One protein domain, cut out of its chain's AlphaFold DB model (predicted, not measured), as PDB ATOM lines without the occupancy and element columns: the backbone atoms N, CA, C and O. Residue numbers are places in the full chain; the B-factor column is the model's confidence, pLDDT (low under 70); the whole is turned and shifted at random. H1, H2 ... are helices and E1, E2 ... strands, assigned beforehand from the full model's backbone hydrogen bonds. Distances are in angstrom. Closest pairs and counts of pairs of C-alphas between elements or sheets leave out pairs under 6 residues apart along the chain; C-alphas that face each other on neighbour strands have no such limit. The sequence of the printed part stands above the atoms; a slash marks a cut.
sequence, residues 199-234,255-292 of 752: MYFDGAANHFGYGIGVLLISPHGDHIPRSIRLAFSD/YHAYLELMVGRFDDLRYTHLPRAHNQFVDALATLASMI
ATOM      1  N   MET A 199      41.486  80.084   9.384       81.88
ATOM      2  CA  MET A 199      41.094  79.978  10.788       81.88
ATOM      3  C   MET A 199      39.572  79.999  10.893       81.88
ATOM      4  O   MET A 199      38.929  80.988  10.553       81.88
ATOM      5  N   TYR A 200      39.017  78.905  11.393       79.56
ATOM      6  CA  TYR A 200      37.621  78.780  11.784       79.56
ATOM      7  C   TYR A 200      37.567  78.936  13.305       79.56
ATOM      8  O   TYR A 200      38.387  78.339  14.002       79.56
ATOM      9  N   PHE A 201      36.647  79.736  13.837       79.44
ATOM     10  CA  PHE A 201      36.481  79.922  15.281       79.44
ATOM     11  C   PHE A 201      34.997  80.008  15.644       79.44
ATOM     12  O   PHE A 201      34.183  80.406  14.813       79.44
ATOM     13  N   ASP A 202      34.643  79.608  16.864       81.50
ATOM     14  CA  ASP A 202      33.290  79.748  17.415       81.50
ATOM     15  C   ASP A 202      33.326  79.873  18.944       81.50
ATOM     16  O   ASP A 202      34.318  79.511  19.583       81.50
ATOM     17  N   GLY A 203      32.239  80.376  19.528       78.88
ATOM     18  CA  GLY A 203      32.082  80.573  20.966       78.88
ATOM     19  C   GLY A 203      30.821  79.904  21.507       78.88
ATOM     20  O   GLY A 203      29.712  80.166  21.042       78.88
ATOM     21  N   ALA A 204      30.977  79.095  22.553       74.50
ATOM     22  CA  ALA A 204      29.877  78.503  23.299       74.50
ATOM     23  C   ALA A 204      29.804  79.116  24.703       74.50
ATOM     24  O   ALA A 204      30.794  79.170  25.433       74.50
ATOM     25  N   ALA A 205      28.607  79.547  25.087       75.88
ATOM     26  CA  ALA A 205      28.279  79.976  26.438       75.88
ATOM     27  C   ALA A 205      27.163  79.070  26.962       75.88
ATOM     28  O   ALA A 205      26.089  78.996  26.364       75.88
ATOM     29  N   ASN A 206      27.417  78.367  28.060       70.94
ATOM     30  CA  ASN A 206      26.434  77.518  28.723       70.94
ATOM     31  C   ASN A 206      26.453  77.778  30.241       70.94
ATOM     32  O   ASN A 206      27.195  78.622  30.741       70.94
ATOM     33  N   HIS A 207      25.625  77.060  30.998       67.56
ATOM     34  CA  HIS A 207      25.559  77.222  32.454       67.56
ATOM     35  C   HIS A 207      26.778  76.659  33.212       67.56
ATOM     36  O   HIS A 207      26.905  76.918  34.407       67.56
ATOM     37  N   PHE A 208      27.652  75.897  32.546       64.38
ATOM     38  CA  PHE A 208      28.928  75.417  33.083       64.38
ATOM     39  C   PHE A 208      30.089  76.383  32.805       64.38
ATOM     40  O   PHE A 208      31.109  76.296  33.481       64.38
ATOM     41  N   GLY A 209      29.971  77.298  31.839       70.56
ATOM     42  CA  GLY A 209      30.981  78.314  31.556       70.56
ATOM     43  C   GLY A 209      31.035  78.750  30.093       70.56
ATOM     44  O   GLY A 209      30.102  78.560  29.309       70.56
ATOM     45  N   TYR A 210      32.169  79.343  29.732       76.62
ATOM     46  CA  TYR A 210      32.437  79.902  28.411       76.62
ATOM     47  C   TYR A 210      33.587  79.141  27.743       76.62
ATOM     48  O   TYR A 210      34.612  78.872  28.370       76.62
ATOM     49  N   GLY A 211      33.429  78.796  26.467       78.19
ATOM     50  CA  GLY A 211      34.418  78.061  25.683       78.19
ATOM     51  C   GLY A 211      34.571  78.627  24.275       78.19
ATOM     52  O   GLY A 211      33.592  79.032  23.656       78.19
ATOM     53  N   ILE A 212      35.800  78.640  23.766       78.94
ATOM     54  CA  ILE A 212      36.145  78.967  22.381       78.94
ATOM     55  C   ILE A 212      36.652  77.699  21.698       78.94
ATOM     56  O   ILE A 212      37.530  77.012  22.221       78.94
ATOM     57  N   GLY A 213      36.132  77.418  20.510       78.25
ATOM     58  CA  GLY A 213      36.714  76.473  19.565       78.25
ATOM     59  C   GLY A 213      37.493  77.228  18.496       78.25
ATOM     60  O   GLY A 213      37.058  78.283  18.038       78.25
ATOM     61  N   VAL A 214      38.633  76.684  18.074       81.06
ATOM     62  CA  VAL A 214      39.408  77.158  16.922       81.06
ATOM     63  C   VAL A 214      39.892  75.957  16.111       81.06
ATOM     64  O   VAL A 214      40.419  74.995  16.664       81.06
ATOM     65  N   LEU A 215      39.776  76.029  14.790       80.38
ATOM     66  CA  LEU A 215      40.453  75.140  13.852       80.38
ATOM     67  C   LEU A 215      41.294  75.985  12.894       80.38
ATOM     68  O   LEU A 215      40.760  76.732  12.074       80.38
ATOM     69  N   LEU A 216      42.613  75.844  12.993       82.19
ATOM     70  CA  LEU A 216      43.565  76.387  12.029       82.19
ATOM     71  C   LEU A 216      43.870  75.321  10.974       82.19
ATOM     72  O   LEU A 216      44.081  74.160  11.314       82.19
ATOM     73  N   ILE A 217      43.895  75.710   9.702       80.94
ATOM     74  CA  ILE A 217      44.295  74.858   8.580       80.94
ATOM     75  C   ILE A 217      45.493  75.512   7.891       80.94
ATOM     76  O   ILE A 217      45.397  76.667   7.460       80.94
ATOM     77  N   SER A 218      46.609  74.785   7.797       77.50
ATOM     78  CA  SER A 218      47.813  75.257   7.105       77.50
ATOM     79  C   SER A 218      47.585  75.345   5.583       77.50
ATOM     80  O   SER A 218      46.706  74.660   5.047       77.50
ATOM     81  N   PRO A 219      48.400  76.120   4.840       72.75
ATOM     82  CA  PRO A 219      48.397  76.096   3.374       72.75
ATOM     83  C   PRO A 219      48.698  74.709   2.777       72.75
ATOM     84  O   PRO A 219      48.352  74.458   1.625       72.75
ATOM     85  N   HIS A 220      49.323  73.814   3.551       68.00
ATOM     86  CA  HIS A 220      49.649  72.439   3.162       68.00
ATOM     87  C   HIS A 220      48.536  71.430   3.503       68.00
ATOM     88  O   HIS A 220      48.607  70.281   3.075       68.00
ATOM     89  N   GLY A 221      47.485  71.863   4.211       66.75
ATOM     90  CA  GLY A 221      46.337  71.032   4.584       66.75
ATOM     91  C   GLY A 221      46.390  70.446   5.998       66.75
ATOM     92  O   GLY A 221      45.529  69.641   6.339       66.75
ATOM     93  N   ASP A 222      47.347  70.845   6.837       73.44
ATOM     94  CA  ASP A 222      47.430  70.370   8.222       73.44
ATOM     95  C   ASP A 222      46.323  70.993   9.071       73.44
ATOM     96  O   ASP A 222      46.176  72.216   9.110       73.44
ATOM     97  N   HIS A 223      45.569  70.164   9.789       74.75
ATOM     98  CA  HIS A 223      44.478  70.597  10.659       74.75
ATOM     99  C   HIS A 223      44.952  70.688  12.116       74.75
ATOM    100  O   HIS A 223      45.296  69.683  12.734       74.75
ATOM    101  N   ILE A 224      44.927  71.894  12.685       76.31
ATOM    102  CA  ILE A 224      45.352  72.198  14.056       76.31
ATOM    103  C   ILE A 224      44.124  72.649  14.868       76.31
ATOM    104  O   ILE A 224      43.806  73.845  14.905       76.31
ATOM    105  N   PRO A 225      43.400  71.717  15.519       75.25
ATOM    106  CA  PRO A 225      42.314  72.056  16.428       75.25
ATOM    107  C   PRO A 225      42.842  72.576  17.775       75.25
ATOM    108  O   PRO A 225      43.855  72.111  18.320       75.25
ATOM    109  N   ARG A 226      42.116  73.542  18.335       74.12
ATOM    110  CA  ARG A 226      42.305  74.110  19.672       74.12
ATOM    111  C   ARG A 226      40.944  74.360  20.319       74.12
ATOM    112  O   ARG A 226      39.995  74.785  19.667       74.12
ATOM    113  N   SER A 227      40.866  74.113  21.616       75.00
ATOM    114  CA  SER A 227      39.698  74.359  22.456       75.00
ATOM    115  C   SER A 227      40.174  75.070  23.722       75.00
ATOM    116  O   SER A 227      41.162  74.665  24.330       75.00
ATOM    117  N   ILE A 228      39.536  76.185  24.076       74.94
ATOM    118  CA  ILE A 228      39.988  77.090  25.142       74.94
ATOM    119  C   ILE A 228      38.796  77.408  26.041       74.94
ATOM    120  O   ILE A 228      37.802  77.962  25.577       74.94
ATOM    121  N   ARG A 229      38.886  77.085  27.332       72.69
ATOM    122  CA  ARG A 229      37.904  77.502  28.345       72.69
ATOM    123  C   ARG A 229      38.252  78.911  28.825       72.69
ATOM    124  O   ARG A 229      39.409  79.178  29.141       72.69
ATOM    125  N   LEU A 230      37.272  79.809  28.874       70.19
ATOM    126  CA  LEU A 230      37.458  81.177  29.361       70.19
ATOM    127  C   LEU A 230      37.024  81.262  30.827       70.19
ATOM    128  O   LEU A 230      35.844  81.103  31.147       70.19
ATOM    129  N   ALA A 231      37.980  81.536  31.712       62.16
ATOM    130  CA  ALA A 231      37.736  81.735  33.136       62.16
ATOM    131  C   ALA A 231      37.298  83.185  33.420       62.16
ATOM    132  O   ALA A 231      38.070  83.994  33.930       62.16
ATOM    133  N   PHE A 232      36.056  83.527  33.063       60.38
ATOM    134  CA  PHE A 232      35.430  84.783  33.486       60.38
ATOM    135  C   PHE A 232      34.676  84.584  34.807       60.38
ATOM    136  O   PHE A 232      33.873  83.659  34.925       60.38
ATOM    137  N   SER A 233      34.915  85.461  35.784       47.53
ATOM    138  CA  SER A 233      34.256  85.447  37.100       47.53
ATOM    139  C   SER A 233      32.775  85.827  37.046       47.53
ATOM    140  O   SER A 233      31.982  85.343  37.851       47.53
ATOM    141  N   ASP A 234      32.396  86.682  36.092       44.84
ATOM    142  CA  ASP A 234      31.123  87.397  36.116       44.84
ATOM    143  C   ASP A 234      30.228  87.075  34.918       44.84
ATOM    144  O   ASP A 234      30.646  87.067  33.759       44.84
ATOM    145  N   TYR A 255      39.813  96.797  22.868       58.16
ATOM    146  CA  TYR A 255      39.915  95.580  22.063       58.16
ATOM    147  C   TYR A 255      39.977  95.884  20.566       58.16
ATOM    148  O   TYR A 255      40.727  95.231  19.849       58.16
ATOM    149  N   HIS A 256      39.237  96.891  20.088       57.94
ATOM    150  CA  HIS A 256      39.305  97.308  18.688       57.94
ATOM    151  C   HIS A 256      40.690  97.865  18.333       57.94
ATOM    152  O   HIS A 256      41.279  97.403  17.362       57.94
ATOM    153  N   ALA A 257      41.257  98.743  19.169       68.00
ATOM    154  CA  ALA A 257      42.613  99.265  18.980       68.00
ATOM    155  C   ALA A 257      43.688  98.156  19.019       68.00
ATOM    156  O   ALA A 257      44.634  98.169  18.233       68.00
ATOM    157  N   TYR A 258      43.529  97.154  19.893       69.69
ATOM    158  CA  TYR A 258      44.413  95.983  19.918       69.69
ATOM    159  C   TYR A 258      44.276  95.114  18.657       69.69
ATOM    160  O   TYR A 258      45.277  94.638  18.122       69.69
ATOM    161  N   LEU A 259      43.053  94.932  18.146       67.25
ATOM    162  CA  LEU A 259      42.817  94.226  16.887       67.25
ATOM    163  C   LEU A 259      43.423  94.981  15.697       67.25
ATOM    164  O   LEU A 259      44.071  94.345  14.878       67.25
ATOM    165  N   GLU A 260      43.305  96.307  15.621       68.75
ATOM    166  CA  GLU A 260      43.941  97.112  14.562       68.75
ATOM    167  C   GLU A 260      45.477  96.955  14.564       68.75
ATOM    168  O   GLU A 260      46.074  96.739  13.507       68.75
ATOM    169  N   LEU A 261      46.113  96.934  15.744       76.00
ATOM    170  CA  LEU A 261      47.548  96.636  15.896       76.00
ATOM    171  C   LEU A 261      47.932  95.205  15.473       76.00
ATOM    172  O   LEU A 261      49.057  94.972  15.026       76.00
ATOM    173  N   MET A 262      47.028  94.236  15.635       68.81
ATOM    174  CA  MET A 262      47.246  92.836  15.250       68.81
ATOM    175  C   MET A 262      47.023  92.605  13.750       68.81
ATOM    176  O   MET A 262      47.781  91.857  13.137       68.81
ATOM    177  N   VAL A 263      46.021  93.257  13.149       72.88
ATOM    178  CA  VAL A 263      45.705  93.163  11.711       72.88
ATOM    179  C   VAL A 263      46.878  93.652  10.861       72.88
ATOM    180  O   VAL A 263      47.204  93.012   9.867       72.88
ATOM    181  N   GLY A 264      47.591  94.697  11.299       68.44
ATOM    182  CA  GLY A 264      48.799  95.200  10.629       68.44
ATOM    183  C   GLY A 264      49.993  94.232  10.571       68.44
ATOM    184  O   GLY A 264      51.034  94.602  10.038       68.44
ATOM    185  N   ARG A 265      49.876  93.011  11.118       75.75
ATOM    186  CA  ARG A 265      50.880  91.934  11.009       75.75
ATOM    187  C   ARG A 265      50.579  90.909   9.905       75.75
ATOM    188  O   ARG A 265      51.326  89.943   9.782       75.75
ATOM    189  N   PHE A 266      49.492  91.081   9.149       73.12
ATOM    190  CA  PHE A 266      49.063  90.171   8.082       73.12
ATOM    191  C   PHE A 266      48.981  90.913   6.740       73.12
ATOM    192  O   PHE A 266      48.416  92.002   6.679       73.12
ATOM    193  N   ASP A 267      49.499  90.310   5.664       75.81
ATOM    194  CA  ASP A 267      49.564  90.945   4.334       75.81
ATOM    195  C   ASP A 267      48.187  91.087   3.649       75.81
ATOM    196  O   ASP A 267      47.925  92.065   2.952       75.81
ATOM    197  N   ASP A 268      47.294  90.113   3.853       69.88
ATOM    198  CA  ASP A 268      45.878  90.153   3.463       69.88
ATOM    199  C   ASP A 268      45.063  89.399   4.525       69.88
ATOM    200  O   ASP A 268      45.429  88.295   4.938       69.88
ATOM    201  N   LEU A 269      43.954  89.988   4.975       68.75
ATOM    202  CA  LEU A 269      43.074  89.402   5.981       68.75
ATOM    203  C   LEU A 269      41.616  89.540   5.547       68.75
ATOM    204  O   LEU A 269      41.080  90.640   5.413       68.75
ATOM    205  N   ARG A 270      40.949  88.396   5.364       67.38
ATOM    206  CA  ARG A 270      39.568  88.330   4.876       67.38
ATOM    207  C   ARG A 270      38.665  87.667   5.901       67.38
ATOM    208  O   ARG A 270      38.870  86.515   6.268       67.38
ATOM    209  N   TYR A 271      37.628  88.388   6.312       66.88
ATOM    210  CA  TYR A 271      36.590  87.870   7.195       66.88
ATOM    211  C   TYR A 271      35.421  87.322   6.376       66.88
ATOM    212  O   TYR A 271      34.675  88.078   5.753       66.88
ATOM    213  N   THR A 272      35.237  86.006   6.411       66.25
ATOM    214  CA  THR A 272      34.067  85.315   5.853       66.25
ATOM    215  C   THR A 272      33.204  84.788   6.993       66.25
ATOM    216  O   THR A 272      33.635  83.903   7.730       66.25
ATOM    217  N   HIS A 273      31.988  85.313   7.145       64.06
ATOM    218  CA  HIS A 273      31.033  84.788   8.120       64.06
ATOM    219  C   HIS A 273      30.465  83.450   7.628       64.06
ATOM    220  O   HIS A 273      29.765  83.408   6.616       64.06
ATOM    221  N   LEU A 274      30.724  82.370   8.364       54.28
ATOM    222  CA  LEU A 274      30.224  81.033   8.050       54.28
ATOM    223  C   LEU A 274      28.946  80.732   8.851       54.28
ATOM    224  O   LEU A 274      28.914  80.995  10.054       54.28
ATOM    225  N   PRO A 275      27.889  80.163   8.240       55.72
ATOM    226  CA  PRO A 275      26.731  79.682   8.990       55.72
ATOM    227  C   PRO A 275      27.140  78.592   9.987       55.72
ATOM    228  O   PRO A 275      27.954  77.733   9.654       55.72
ATOM    229  N   ARG A 276      26.515  78.554  11.173       52.84
ATOM    230  CA  ARG A 276      26.815  77.569  12.237       52.84
ATOM    231  C   ARG A 276      26.774  76.113  11.743       52.84
ATOM    232  O   ARG A 276      27.624  75.309  12.110       52.84
ATOM    233  N   ALA A 277      25.868  75.805  10.811       48.59
ATOM    234  CA  ALA A 277      25.761  74.504  10.145       48.59
ATOM    235  C   ALA A 277      27.007  74.084   9.330       48.59
ATOM    236  O   ALA A 277      27.182  72.896   9.085       48.59
ATOM    237  N   HIS A 278      27.883  75.018   8.950       54.56
ATOM    238  CA  HIS A 278      29.165  74.757   8.280       54.56
ATOM    239  C   HIS A 278      30.374  74.875   9.227       54.56
ATOM    240  O   HIS A 278      31.484  74.509   8.851       54.56
ATOM    241  N   ASN A 279      30.165  75.346  10.463       70.50
ATOM    242  CA  ASN A 279      31.192  75.490  11.501       70.50
ATOM    243  C   ASN A 279      31.074  74.420  12.610       70.50
ATOM    244  O   ASN A 279      31.732  74.528  13.642       70.50
ATOM    245  N   GLN A 280      30.247  73.384  12.405       70.44
ATOM    246  CA  GLN A 280      29.855  72.386  13.418       70.44
ATOM    247  C   GLN A 280      31.029  71.782  14.198       70.44
ATOM    248  O   GLN A 280      30.923  71.565  15.399       70.44
ATOM    249  N   PHE A 281      32.157  71.520  13.534       69.25
ATOM    250  CA  PHE A 281      33.347  70.970  14.187       69.25
ATOM    251  C   PHE A 281      33.927  71.926  15.240       69.25
ATOM    252  O   PHE A 281      34.368  71.503  16.306       69.25
ATOM    253  N   VAL A 282      33.899  73.226  14.961       73.50
ATOM    254  CA  VAL A 282      34.445  74.263  15.837       73.50
ATOM    255  C   VAL A 282      33.438  74.669  16.911       73.50
ATOM    256  O   VAL A 282      33.828  74.854  18.061       73.50
ATOM    257  N   ASP A 283      32.149  74.686  16.579       75.06
ATOM    258  CA  ASP A 283      31.051  74.786  17.547       75.06
ATOM    259  C   ASP A 283      31.082  73.621  18.558       75.06
ATOM    260  O   ASP A 283      30.951  73.821  19.766       75.06
ATOM    261  N   ALA A 284      31.375  72.399  18.097       74.69
ATOM    262  CA  ALA A 284      31.588  71.242  18.962       74.69
ATOM    263  C   ALA A 284      32.833  71.397  19.855       74.69
ATOM    264  O   ALA A 284      32.756  71.091  21.043       74.69
ATOM    265  N   LEU A 285      33.955  71.921  19.338       71.62
ATOM    266  CA  LEU A 285      35.144  72.235  20.150       71.62
ATOM    267  C   LEU A 285      34.860  73.315  21.210       71.62
ATOM    268  O   LEU A 285      35.310  73.182  22.350       71.62
ATOM    269  N   ALA A 286      34.098  74.355  20.860       76.19
ATOM    270  CA  ALA A 286      33.686  75.415  21.777       76.19
ATOM    271  C   ALA A 286      32.755  74.873  22.872       76.19
ATOM    272  O   ALA A 286      32.963  75.108  24.065       76.19
ATOM    273  N   THR A 287      31.760  74.081  22.468       77.56
ATOM    274  CA  THR A 287      30.803  73.427  23.364       77.56
ATOM    275  C   THR A 287      31.524  72.480  24.323       77.56
ATOM    276  O   THR A 287      31.313  72.563  25.532       77.56
ATOM    277  N   LEU A 288      32.464  71.673  23.828       75.19
ATOM    278  CA  LEU A 288      33.298  70.790  24.642       75.19
ATOM    279  C   LEU A 288      34.159  71.577  25.652       75.19
ATOM    280  O   LEU A 288      34.180  71.226  26.829       75.19
ATOM    281  N   ALA A 289      34.777  72.696  25.252       73.50
ATOM    282  CA  ALA A 289      35.516  73.575  26.171       73.50
ATOM    283  C   ALA A 289      34.632  74.208  27.266       73.50
ATOM    284  O   ALA A 289      35.066  74.373  28.409       73.50
ATOM    285  N   SER A 290      33.385  74.559  26.937       74.75
ATOM    286  CA  SER A 290      32.438  75.114  27.916       74.75
ATOM    287  C   SER A 290      31.893  74.067  28.900       74.75
ATOM    288  O   SER A 290      31.498  74.436  30.003       74.75
ATOM    289  N   MET A 291      31.896  72.774  28.550       72.81
ATOM    290  CA  MET A 291      31.382  71.684  29.396       72.81
ATOM    291  C   MET A 291      32.425  71.022  30.309       72.81
ATOM    292  O   MET A 291      32.041  70.440  31.320       72.81
ATOM    293  N   ILE A 292      33.716  71.066  29.969       66.75
ATOM    294  CA  ILE A 292      34.768  70.415  30.767       66.75
ATOM    295  C   ILE A 292      35.274  71.367  31.856       66.75
ATOM    296  O   ILE A 292      35.814  72.428  31.549       66.75
TER     297      ILE A 292
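Overview. This is residues 199 to 234 and 255 to 292 of the 752 residues of the protein "RT_RNaseH domain-containing protein" of Vitis vinifera (UniProt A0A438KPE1). A twisted sheet of three strands, E1 to E3, has the helix H2 packed slantwise over one face, with its other face bare. Residues 255 to 270, with the helix H1 at 255 to 263, stick out free of this body. The printed part has 74 residues with three named strands and then two named helices; the sheet's order is E1 - E2 - E3, antiparallel throughout, and the class is mixed. The whole is only just loose, close to compact, with a radius of gyration of the C-alphas of 13.9 A and spans of 39 by 31 by 21 A.

Arrangement. E1, residues 199 to 206, and E2, residues 209 to 217, form an antiparallel hairpin at 167 degrees, with N 202 and O 213 within hydrogen-bond range at 3.0 A. E2 and E3, residues 223 to 230, form another at 163 degrees, with N 214 and O 226 at 2.8 A. The three make a meander, each strand the antiparallel neighbour of the one before. H1, residues 255 to 263, is not on the sheet. H2, residues 280 to 291, is on one face at a height over the sheet of 5.6 A, two layers in all. It lies over E1 and E2, slantwise to the strands, at 34 degrees to E2 on the local plane. The closest C-alphas of E2 and H2, those of Gly 213 and Ala 286, are 3.9 A apart. H1 and H2 are apart. In both helices every O i to N i+4 pair is within hydrogen-bond range.

Along the chain. E1 begins at C-alpha 199 (41.094, 79.978, 10.788) and measures 23.3 A from first to last C-alpha, E2 26.8 A and E3 22.6 A. H1 measures 12.1 A; H2, 16.1 A, ends at C-alpha 291 (31.382, 71.684, 29.396).

Size, cuts and confidence. Residues 235 to 254 are not printed, and C-alphas 234 and 255 are 18.5 A apart across the cut. The link from H1 to H2, 16 residues, is long. Mean pLDDT of the printed part is 70.5, with 29 residues under 70, among them 268 to 278.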